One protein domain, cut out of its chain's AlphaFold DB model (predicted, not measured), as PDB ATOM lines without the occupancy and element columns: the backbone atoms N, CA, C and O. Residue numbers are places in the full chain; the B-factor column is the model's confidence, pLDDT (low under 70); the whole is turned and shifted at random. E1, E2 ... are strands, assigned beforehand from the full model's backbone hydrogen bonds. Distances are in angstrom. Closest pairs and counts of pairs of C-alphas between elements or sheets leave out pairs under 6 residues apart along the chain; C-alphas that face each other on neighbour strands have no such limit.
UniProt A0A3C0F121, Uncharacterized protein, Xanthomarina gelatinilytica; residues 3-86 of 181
ATOM      1  N   SER A   3     281.301 180.609 292.937       39.22
ATOM      2  CA  SER A   3     282.733 180.856 293.098       39.22
ATOM      3  C   SER A   3     282.890 182.050 294.025       39.22
ATOM      4  O   SER A   3     282.418 183.143 293.721       39.22
ATOM      5  N   LEU A   4     283.546 181.843 295.162       46.56
ATOM      6  CA  LEU A   4     284.137 182.948 295.902       46.56
ATOM      7  C   LEU A   4     285.390 183.361 295.148       46.56
ATOM      8  O   LEU A   4     286.475 182.861 295.421       46.56
ATOM      9  N   THR A   5     285.215 184.219 294.152       48.91
ATOM     10  CA  THR A   5     286.309 184.864 293.431       48.91
ATOM     11  C   THR A   5     286.482 186.246 294.053       48.91
ATOM     12  O   THR A   5     285.864 187.202 293.583       48.91
ATOM     13  N   PRO A   6     287.258 186.409 295.144       52.66
ATOM     14  CA  PRO A   6     287.801 187.729 295.411       52.66
ATOM     15  C   PRO A   6     288.588 188.148 294.163       52.66
ATOM     16  O   PRO A   6     289.198 187.310 293.497       52.66
ATOM     17  N   SER A   7     288.550 189.430 293.810       56.56
ATOM     18  CA  SER A   7     289.446 189.984 292.797       56.56
ATOM     19  C   SER A   7     290.883 189.678 293.225       56.56
ATOM     20  O   SER A   7     291.392 190.296 294.162       56.56
ATOM     21  N   TYR A   8     291.497 188.668 292.613       64.50
ATOM     22  CA  TYR A   8     292.837 188.241 292.984       64.50
ATOM     23  C   TYR A   8     293.837 189.293 292.520       64.50
ATOM     24  O   TYR A   8     293.866 189.660 291.346       64.50
ATOM     25  N   ASP A   9     294.668 189.770 293.442       67.19
ATOM     26  CA  ASP A   9     295.830 190.576 293.094       67.19
ATOM     27  C   ASP A   9     296.906 189.681 292.466       67.19
ATOM     28  O   ASP A   9     297.735 189.095 293.157       67.19
ATOM     29  N   LEU A  10     296.883 189.563 291.139       78.00
ATOM     30  CA  LEU A  10     297.806 188.702 290.398       78.00
ATOM     31  C   LEU A  10     299.236 189.264 290.323       78.00
ATOM     32  O   LEU A  10     300.131 188.562 289.856       78.00
ATOM     33  N   THR A  11     299.477 190.502 290.772       81.75
ATOM     34  CA  THR A  11     300.776 191.177 290.599       81.75
ATOM     35  C   THR A  11     301.911 190.493 291.356       81.75
ATOM     36  O   THR A  11     303.070 190.573 290.946       81.75
ATOM     37  N   SER A  12     301.581 189.795 292.444       85.62
ATOM     38  CA  SER A  12     302.553 189.129 293.308       85.62
ATOM     39  C   SER A  12     302.974 187.741 292.816       85.62
ATOM     40  O   SER A  12     303.947 187.186 293.330       85.62
ATOM     41  N   ILE A  13     302.287 187.160 291.823       90.31
ATOM     42  CA  ILE A  13     302.596 185.804 291.351       90.31
ATOM     43  C   ILE A  13     303.989 185.766 290.708       90.31
ATOM     44  O   ILE A  13     304.381 186.663 289.968       90.31
ATOM     45  N   GLY A  14     304.772 184.737 291.045       91.31
ATOM     46  CA  GLY A  14     306.172 184.598 290.639       91.31
ATOM     47  C   GLY A  14     307.160 185.363 291.527       91.31
ATOM     48  O   GLY A  14     308.365 185.121 291.448       91.31
ATOM     49  N   GLN A  15     306.683 186.237 292.421       93.25
ATOM     50  CA  GLN A  15     307.545 186.999 293.321       93.25
ATOM     51  C   GLN A  15     307.895 186.218 294.593       93.25
ATOM     52  O   GLN A  15     307.136 185.373 295.079       93.25
ATOM     53  N   LYS A  16     309.062 186.537 295.165       94.94
ATOM     54  CA  LYS A  16     309.432 186.127 296.522       94.94
ATOM     55  C   LYS A  16     309.066 187.246 297.488       94.94
ATOM     56  O   LYS A  16     309.645 188.323 297.400       94.94
ATOM     57  N   ILE A  17     308.173 186.972 298.429       93.81
ATOM     58  CA  ILE A  17     307.759 187.927 299.469       93.81
ATOM     59  C   ILE A  17     307.790 187.264 300.845       93.81
ATOM     60  O   ILE A  17     307.851 186.036 300.942       93.81
ATOM     61  N   ALA A  18     307.780 188.050 301.922       93.56
ATOM     62  CA  ALA A  18     307.716 187.477 303.262       93.56
ATOM     63  C   ALA A  18     306.353 186.806 303.477       93.56
ATOM     64  O   ALA A  18     305.320 187.312 303.039       93.56
ATOM     65  N   ARG A  19     306.323 185.669 304.182       93.00
ATOM     66  CA  ARG A  19     305.084 184.896 304.387       93.00
ATOM     67  C   ARG A  19     303.940 185.723 304.980       93.00
ATOM     68  O   ARG A  19     302.787 185.476 304.641       93.00
ATOM     69  N   ARG A  20     304.240 186.659 305.882       91.75
ATOM     70  CA  ARG A  20     303.237 187.548 306.499       91.75
ATOM     71  C   ARG A  20     302.543 188.491 305.514       91.75
ATOM     72  O   ARG A  20     301.437 188.924 305.810       91.75
ATOM     73  N   ASP A  21     303.170 188.760 304.373       91.62
ATOM     74  CA  ASP A  21     302.681 189.696 303.358       91.62
ATOM     75  C   ASP A  21     301.888 188.977 302.250       91.62
ATOM     76  O   ASP A  21     301.397 189.605 301.316       91.62
ATOM     77  N   ILE A  22     301.739 187.650 302.342       90.06
ATOM     78  CA  ILE A  22     300.944 186.863 301.398       90.06
ATOM     79  C   ILE A  22     299.472 187.242 301.537       90.06
ATOM     80  O   ILE A  22     298.875 187.077 302.600       90.06
ATOM     81  N   ALA A  23     298.866 187.693 300.442       87.94
ATOM     82  CA  ALA A  23     297.449 188.018 300.419       87.94
ATOM     83  C   ALA A  23     296.564 186.758 300.475       87.94
ATOM     84  O   ALA A  23     296.937 185.671 300.025       87.94
ATOM     85  N   ILE A  24     295.359 186.906 301.030       87.19
ATOM     86  CA  ILE A  24     294.349 185.840 301.092       87.19
ATOM     87  C   ILE A  24     294.060 185.313 299.681       87.19
ATOM     88  O   ILE A  24     294.033 186.076 298.718       87.19
ATOM     89  N   GLY A  25     293.864 184.001 299.556       85.38
ATOM     90  CA  GLY A  25     293.598 183.353 298.271       85.38
ATOM     91  C   GLY A  25     294.857 183.007 297.476       85.38
ATOM     92  O   GLY A  25     294.771 182.217 296.540       85.38
ATOM     93  N   HIS A  26     296.032 183.512 297.858       90.06
ATOM     94  CA  HIS A  26     297.279 183.136 297.197       90.06
ATOM     95  C   HIS A  26     297.774 181.764 297.622       90.06
ATOM     96  O   HIS A  26     297.636 181.330 298.769       90.06
ATOM     97  N   VAL A  27     298.427 181.108 296.672       92.06
ATOM     98  CA  VAL A  27     299.181 179.886 296.877       92.06
ATOM     99  C   VAL A  27     300.663 180.220 296.923       92.06
ATOM    100  O   VAL A  27     301.174 180.933 296.062       92.06
ATOM    101  N   PHE A  28     301.371 179.683 297.909       94.00
ATOM    102  CA  PHE A  28     302.794 179.920 298.103       94.00
ATOM    103  C   PHE A  28     303.558 178.644 298.444       94.00
ATOM    104  O   PHE A  28     303.004 177.657 298.939       94.00
ATOM    105  N   LYS A  29     304.868 178.679 298.206       94.56
ATOM    106  CA  LYS A  29     305.798 177.607 298.559       94.56
ATOM    107  C   LYS A  29     307.047 178.203 299.197       94.56
ATOM    108  O   LYS A  29     307.618 179.170 298.699       94.56
ATOM    109  N   TYR A  30     307.474 177.626 300.315       92.56
ATOM    110  CA  TYR A  30     308.778 177.948 300.893       92.56
ATOM    111  C   TYR A  30     309.890 177.500 299.944       92.56
ATOM    112  O   TYR A  30     309.777 176.414 299.382       92.56
ATOM    113  N   THR A  31     310.959 178.290 299.808       85.50
ATOM    114  CA  THR A  31     312.085 177.993 298.899       85.50
ATOM    115  C   THR A  31     312.613 176.564 299.071       85.50
ATOM    116  O   THR A  31     312.751 175.850 298.084       85.50
ATOM    117  N   ASP A  32     312.763 176.117 300.322       84.31
ATOM    118  CA  ASP A  32     313.253 174.772 300.668       84.31
ATOM    119  C   ASP A  32     312.132 173.835 301.158       84.31
ATOM    120  O   ASP A  32     312.366 172.767 301.722       84.31
ATOM    121  N   GLY A  33     310.873 174.249 301.002       84.06
ATOM    122  CA  GLY A  33     309.718 173.499 301.482       84.06
ATOM    123  C   GLY A  33     309.254 172.443 300.488       84.06
ATOM    124  O   GLY A  33     309.155 172.688 299.289       84.06
ATOM    125  N   GLN A  34     308.854 171.281 301.000       85.50
ATOM    126  CA  GLN A  34     308.238 170.238 300.174       85.50
ATOM    127  C   GLN A  34     306.779 170.543 299.809       85.50
ATOM    128  O   GLN A  34     306.291 170.085 298.781       85.50
ATOM    129  N   PHE A  35     306.089 171.333 300.634       89.69
ATOM    130  CA  PHE A  35     304.647 171.533 300.534       89.69
ATOM    131  C   PHE A  35     304.280 172.894 299.962       89.69
ATOM    132  O   PHE A  35     304.956 173.895 300.212       89.69
ATOM    133  N   THR A  36     303.150 172.905 299.268       91.62
ATOM    134  CA  THR A  36     302.477 174.106 298.788       91.62
ATOM    135  C   THR A  36     301.354 174.474 299.757       91.62
ATOM    136  O   THR A  36     300.718 173.595 300.348       91.62
ATOM    137  N   TYR A  37     301.130 175.771 299.947       93.00
ATOM    138  CA  TYR A  37     300.192 176.296 300.931       93.00
ATOM    139  C   TYR A  37     299.246 177.319 300.301       93.00
ATOM    140  O   TYR A  37     299.714 178.231 299.635       93.00
ATOM    141  N   GLY A  38     297.939 177.215 300.549       91.31
ATOM    142  CA  GLY A  38     296.963 178.263 300.222       91.31
ATOM    143  C   GLY A  38     296.679 179.144 301.438       91.31
ATOM    144  O   GLY A  38     296.277 178.625 302.475       91.31
ATOM    145  N   HIS A  39     296.891 180.458 301.364       90.88
ATOM    146  CA  HIS A  39     296.630 181.355 302.489       90.88
ATOM    147  C   HIS A  39     295.130 181.661 302.653       90.88
ATOM    148  O   HIS A  39     294.505 182.229 301.762       90.88
ATOM    149  N   LEU A  40     294.554 181.301 303.807       88.12
ATOM    150  CA  LEU A  40     293.139 181.544 304.114       88.12
ATOM    151  C   LEU A  40     292.889 182.913 304.750       88.12
ATOM    152  O   LEU A  40     291.831 183.492 304.545       88.12
ATOM    153  N   GLY A  41     293.838 183.397 305.554       86.12
ATOM    154  CA  GLY A  41     293.706 184.649 306.289       86.12
ATOM    155  C   GLY A  41     294.239 184.584 307.711       86.12
ATOM    156  O   GLY A  41     295.048 183.718 308.067       86.12
ATOM    157  N   LYS A  42     293.785 185.542 308.517       84.69
ATOM    158  CA  LYS A  42     294.223 185.777 309.892       84.69
ATOM    159  C   LYS A  42     293.051 185.681 310.865       84.69
ATOM    160  O   LYS A  42     291.935 186.063 310.533       84.69
ATOM    161  N   HIS A  43     293.328 185.212 312.071       84.06
ATOM    162  CA  HIS A  43     292.386 185.197 313.187       84.06
ATOM    163  C   HIS A  43     293.126 185.588 314.464       84.06
ATOM    164  O   HIS A  43     294.239 185.119 314.705       84.06
ATOM    165  N   GLU A  44     292.532 186.462 315.266       84.06
ATOM    166  CA  GLU A  44     293.096 186.889 316.543       84.06
ATOM    167  C   GLU A  44     292.389 186.179 317.692       84.06
ATOM    168  O   GLU A  44     291.163 186.168 317.771       84.06
ATOM    169  N   LYS A  45     293.176 185.599 318.598       82.62
ATOM    170  CA  LYS A  45     292.671 184.941 319.798       82.62
ATOM    171  C   LYS A  45     293.545 185.305 320.985       82.62
ATOM    172  O   LYS A  45     294.751 185.065 320.961       82.62
ATOM    173  N   ASN A  46     292.928 185.860 322.026       85.88
ATOM    174  CA  ASN A  46     293.600 186.274 323.262       85.88
ATOM    175  C   ASN A  46     294.816 187.190 322.999       85.88
ATOM    176  O   ASN A  46     295.895 186.960 323.542       85.88
ATOM    177  N   GLY A  47     294.673 188.167 322.095       84.31
ATOM    178  CA  GLY A  47     295.748 189.094 321.712       84.31
ATOM    179  C   GLY A  47     296.877 188.472 320.880       84.31
ATOM    180  O   GLY A  47     297.856 189.145 320.569       84.31
ATOM    181  N   THR A  48     296.769 187.194 320.502       86.12
ATOM    182  CA  THR A  48     297.706 186.542 319.581       86.12
ATOM    183  C   THR A  48     297.069 186.408 318.207       86.12
ATOM    184  O   THR A  48     296.025 185.777 318.048       86.12
ATOM    185  N   GLN A  49     297.724 186.967 317.194       89.69
ATOM    186  CA  GLN A  49     297.330 186.790 315.802       89.69
ATOM    187  C   GLN A  49     297.857 185.452 315.263       89.69
ATOM    188  O   GLN A  49     299.028 185.107 315.431       89.69
ATOM    189  N   PHE A  50     296.995 184.713 314.572       89.88
ATOM    190  CA  PHE A  50     297.297 183.444 313.922       89.88
ATOM    191  C   PHE A  50     297.003 183.531 312.427       89.88
ATOM    192  O   PHE A  50     295.949 184.011 312.019       89.88
ATOM    193  N   TYR A  51     297.919 183.015 311.616       90.75
ATOM    194  CA  TYR A  51     297.789 182.885 310.171       90.75
ATOM    195  C   TYR A  51     297.360 181.464 309.833       90.75
ATOM    196  O   TYR A  51     297.986 180.492 310.266       90.75
ATOM    197  N   PHE A  52     296.308 181.347 309.035       90.25
ATOM    198  CA  PHE A  52     295.751 180.075 308.603       90.25
ATOM    199  C   PHE A  52     296.114 179.810 307.149       90.25
ATOM    200  O   PHE A  52     296.121 180.697 306.289       90.25
ATOM    201  N   SER A  53     296.483 178.571 306.866       91.06
ATOM    202  CA  SER A  53     296.825 178.126 305.523       91.06
ATOM    203  C   SER A  53     296.348 176.699 305.300       91.06
ATOM    204  O   SER A  53     296.341 175.883 306.215       91.06
ATOM    205  N   LEU A  54     295.981 176.395 304.068       89.31
ATOM    206  CA  LEU A  54     295.719 175.052 303.584       89.31
ATOM    207  C   LEU A  54     297.042 174.438 303.160       89.31
ATOM    208  O   LEU A  54     297.630 174.889 302.184       89.31
ATOM    209  N   LYS A  55     297.533 173.432 303.874       90.00
ATOM    210  CA  LYS A  55     298.672 172.639 303.415       90.00
ATOM    211  C   LYS A  55     298.160 171.607 302.413       90.00
ATOM    212  O   LYS A  55     297.379 170.733 302.793       90.00
ATOM    213  N   LEU A  56     298.605 171.727 301.166       86.44
ATOM    214  CA  LEU A  56     298.178 170.891 300.046       86.44
ATOM    215  C   LEU A  56     299.079 169.650 299.988       86.44
ATOM    216  O   LEU A  56     300.265 169.758 299.663       86.44
ATOM    217  N   LEU A  57     298.547 168.490 300.384       73.88
ATOM    218  CA  LEU A  57     299.265 167.216 300.395       73.88
ATOM    219  C   LEU A  57     298.968 166.450 299.099       73.88
ATOM    220  O   LEU A  57     297.938 165.801 298.981       73.88
ATOM    221  N   ASN A  58     299.920 166.495 298.166       60.97
ATOM    222  CA  ASN A  58     300.068 165.587 297.020       60.97
ATOM    223  C   ASN A  58     298.798 165.424 296.134       60.97
ATOM    224  O   ASN A  58     297.821 166.152 296.268       60.97
ATOM    225  N   LYS A  59     298.842 164.527 295.137       49.50
ATOM    226  CA  LYS A  59     297.862 164.431 294.029       49.50
ATOM    227  C   LYS A  59     296.430 164.022 294.427       49.50
ATOM    228  O   LYS A  59     295.538 164.145 293.595       49.50
ATOM    229  N   ASP A  60     296.199 163.590 295.666       53.91
ATOM    230  CA  ASP A  60     294.907 163.047 296.119       53.91
ATOM    231  C   ASP A  60     293.993 164.093 296.784       53.91
ATOM    232  O   ASP A  60     292.996 163.748 297.421       53.91
ATOM    233  N   ASN A  61     294.316 165.384 296.636       59.38
ATOM    234  CA  ASN A  61     293.546 166.504 297.190       59.38
ATOM    235  C   ASN A  61     293.359 166.430 298.718       59.38
ATOM    236  O   ASN A  61     292.380 166.964 299.253       59.38
ATOM    237  N   GLU A  62     294.280 165.789 299.444       72.25
ATOM    238  CA  GLU A  62     294.258 165.844 300.900       72.25
ATOM    239  C   GLU A  62     294.740 167.231 301.339       72.25
ATOM    240  O   GLU A  62     295.867 167.664 301.088       72.25
ATOM    241  N   ILE A  63     293.845 167.966 301.986       79.50
ATOM    242  CA  ILE A  63     294.107 169.322 302.448       79.50
ATOM    243  C   ILE A  63     294.060 169.297 303.955       79.50
ATOM    244  O   ILE A  63     293.084 168.833 304.533       79.50
ATOM    245  N   THR A  64     295.100 169.829 304.587       83.06
ATOM    246  CA  THR A  64     295.164 169.917 306.046       83.06
ATOM    247  C   THR A  64     295.280 171.367 306.476       83.06
ATOM    248  O   THR A  64     295.988 172.157 305.845       83.06
ATOM    249  N   LEU A  65     294.592 171.736 307.554       86.31
ATOM    250  CA  LEU A  65     294.715 173.072 308.116       86.31
ATOM    251  C   LEU A  65     296.075 173.231 308.802       86.31
ATOM    252  O   LEU A  65     296.452 172.444 309.669       86.31
ATOM    253  N   ALA A  66     296.800 174.278 308.431       88.81
ATOM    254  CA  ALA A  66     298.017 174.718 309.086       88.81
ATOM    255  C   ALA A  66     297.776 176.079 309.743       88.81
ATOM    256  O   ALA A  66     297.369 177.038 309.086       88.81
ATOM    257  N   THR A  67     298.086 176.173 311.032       88.44
ATOM    258  CA  THR A  67     297.995 177.412 311.810       88.44
ATOM    259  C   THR A  67     299.401 177.852 312.205       88.44
ATOM    260  O   THR A  67     300.229 177.034 312.606       88.44
ATOM    261  N   THR A  68     299.725 179.133 312.051       90.50
ATOM    262  CA  THR A  68     301.035 179.694 312.415       90.50
ATOM    263  C   THR A  68     300.845 180.983 313.213       90.50
ATOM    264  O   THR A  68     300.229 181.909 312.693       90.50
ATOM    265  N   PRO A  69     301.355 181.079 314.451       91.06
ATOM    266  CA  PRO A  69     301.326 182.328 315.209       91.06
ATOM    267  C   PRO A  69     302.136 183.436 314.522       91.06
ATOM    268  O   PRO A  69     303.176 183.159 313.925       91.06
ATOM    269  N   ALA A  70     301.703 184.691 314.653       91.12
ATOM    270  CA  ALA A  70     302.355 185.854 314.043       91.12
ATOM    271  C   ALA A  70     303.816 186.048 314.484       91.12
ATOM    272  O   ALA A  70     304.635 186.523 313.705       91.12
ATOM    273  N   HIS A  71     304.145 185.640 315.712       90.44
ATOM    274  CA  HIS A  71     305.493 185.712 316.281       90.44
ATOM    275  C   HIS A  71     306.397 184.532 315.881       90.44
ATOM    276  O   HIS A  71     307.525 184.445 316.350       90.44
ATOM    277  N   SER A  72     305.916 183.584 315.071       91.81
ATOM    278  CA  SER A  72     306.753 182.481 314.595       91.81
ATOM    279  C   SER A  72     307.778 182.985 313.580       91.81
ATOM    280  O   SER A  72     307.404 183.663 312.624       91.81
ATOM    281  N   ASP A  73     309.028 182.530 313.689       88.50
ATOM    282  CA  ASP A  73     310.100 182.812 312.713       88.50
ATOM    283  C   ASP A  73     309.680 182.502 311.267       88.50
ATOM    284  O   ASP A  73     310.047 183.192 310.316       88.50
ATOM    285  N   LYS A  74     308.795 181.509 311.098       88.25
ATOM    286  CA  LYS A  74     308.217 181.117 309.808       88.25
ATOM    287  C   LYS A  74     307.487 182.246 309.079       88.25
ATOM    288  O   LYS A  74     307.277 182.102 307.874       88.25
ATOM    289  N   MET A  75     307.050 183.291 309.783       90.12
ATOM    290  CA  MET A  75     306.342 184.441 309.214       90.12
ATOM    291  C   MET A  75     307.282 185.455 308.551       90.12
ATOM    292  O   MET A  75     306.848 186.173 307.652       90.12
ATOM    293  N   GLY A  76     308.557 185.494 308.958       88.75
ATOM    294  CA  GLY A  76     309.594 186.325 308.335       88.75
ATOM    295  C   GLY A  76     310.249 185.681 307.110       88.75
ATOM    296  O   GLY A  76     310.888 186.371 306.322       88.75
ATOM    297  N   ASN A  77     310.076 184.370 306.928       92.75
ATOM    298  CA  ASN A  77     310.651 183.640 305.803       92.75
ATOM    299  C   ASN A  77     310.102 184.132 304.461       92.75
ATOM    300  O   ASN A  77     308.892 184.311 304.296       92.75
ATOM    301  N   MET A  78     310.999 184.235 303.481       94.44
ATOM    302  CA  MET A  78     310.631 184.479 302.091       94.44
ATOM    303  C   MET A  78     310.002 183.226 301.480       94.44
ATOM    304  O   MET A  78     310.525 182.114 301.614       94.44
ATOM    305  N   VAL A  79     308.884 183.410 300.789       95.06
ATOM    306  CA  VAL A  79     308.146 182.365 300.079       95.06
ATOM    307  C   VAL A  79     307.889 182.809 298.646       95.06
ATOM    308  O   VAL A  79     307.720 183.995 298.379       95.06
ATOM    309  N   LEU A  80     307.869 181.852 297.723       95.25
ATOM    310  CA  LEU A  80     307.502 182.091 296.333       95.25
ATOM    311  C   LEU A  80     305.981 182.027 296.201       95.25
ATOM    312  O   LEU A  80     305.385 180.998 296.533       95.25
ATOM    313  N   VAL A  81     305.367 183.092 295.690       94.31
ATOM    314  CA  VAL A  81     303.955 183.082 295.298       94.31
ATOM    315  C   VAL A  81     303.826 182.298 293.998       94.31
ATOM    316  O   VAL A  81     304.435 182.633 292.985       94.31
ATOM    317  N   LYS A  82     303.056 181.215 294.034       92.81
ATOM    318  CA  LYS A  82     302.898 180.260 292.933       92.81
ATOM    319  C   LYS A  82     301.642 180.502 292.106       92.81
ATOM    320  O   LYS A  82     301.586 180.060 290.966       92.81
ATOM    321  N   GLY A  83     300.646 181.170 292.674       91.56
ATOM    322  CA  GLY A  83     299.360 181.382 292.026       91.56
ATOM    323  C   GLY A  83     298.267 181.680 293.038       91.56
ATOM    324  O   GLY A  83     298.540 182.246 294.097       91.56
ATOM    325  N   TYR A  84     297.044 181.259 292.736       88.81
ATOM    326  CA  TYR A  84     295.870 181.472 293.582       88.81
ATOM    327  C   TYR A  84     295.016 180.209 293.681       88.81
ATOM    328  O   TYR A  84     295.139 179.288 292.873       88.81
ATOM    329  N   PHE A  85     294.156 180.154 294.692       86.56
ATOM    330  CA  PHE A  85     293.168 179.098 294.860       86.56
ATOM    331  C   PHE A  85     291.770 179.678 295.037       86.56
ATOM    332  O   PHE A  85     291.581 180.784 295.549       86.56
ATOM    333  N   HIS A  86     290.782 178.880 294.661       84.50
ATOM    334  CA  HIS A  86     289.380 179.134 294.938       84.50
ATOM    335  C   HIS A  86     288.705 177.850 295.408       84.50
ATOM    336  O   HIS A  86     289.164 176.735 295.142       84.50
TER     337      HIS A  86
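This is residues 3 to 86 of the 181 residues of an uncharacterized protein of Xanthomarina gelatinilytica (UniProt A0A3C0F121). One strongly twisted sheet of six strands, bent in E3 and E6, curls into an open trough whose edge strands E1 and E5 stay apart. The 84 printed residues have no named helix and strands E1 to E6, in sheet order E1 E6 E2 E3 E4 E5, antiparallel: all strand. The whole is compact, with a radius of gyration of the C-alphas of 12.5 A and spans of 34 by 27 by 26 A.

E1, residues 16 to 18, and E6, residues 78 to 86, are antiparallel neighbours, with N 17 and O 79 within hydrogen-bond range at 3.0 A. E6 pairs with E2, residues 26 to 30, at N 27 and O 83, 2.8 A. A meander, each strand the antiparallel neighbour of the one before, takes E2 through three hairpins to E3, residues 36 to 45, at N 28 and O 37, 2.8 A, E4, residues 48 to 57, at N 38 and O 54, 2.9 A, and E5, residues 62 to 69, at N 51 and O 68, 2.8 A. E3 bends by 58 degrees at residue 40, E6 by 61 degrees at residue 82.

E1 begins at C-alpha 16 (309.432, 186.127, 296.522). E3 is 25.6 A long, E4 27.3 A. E6 ends at C-alpha 86 (289.380, 179.134, 294.938).

The printed part has no cut and no long link. Residues 3 to 9 and 58 to 61 are under pLDDT 70.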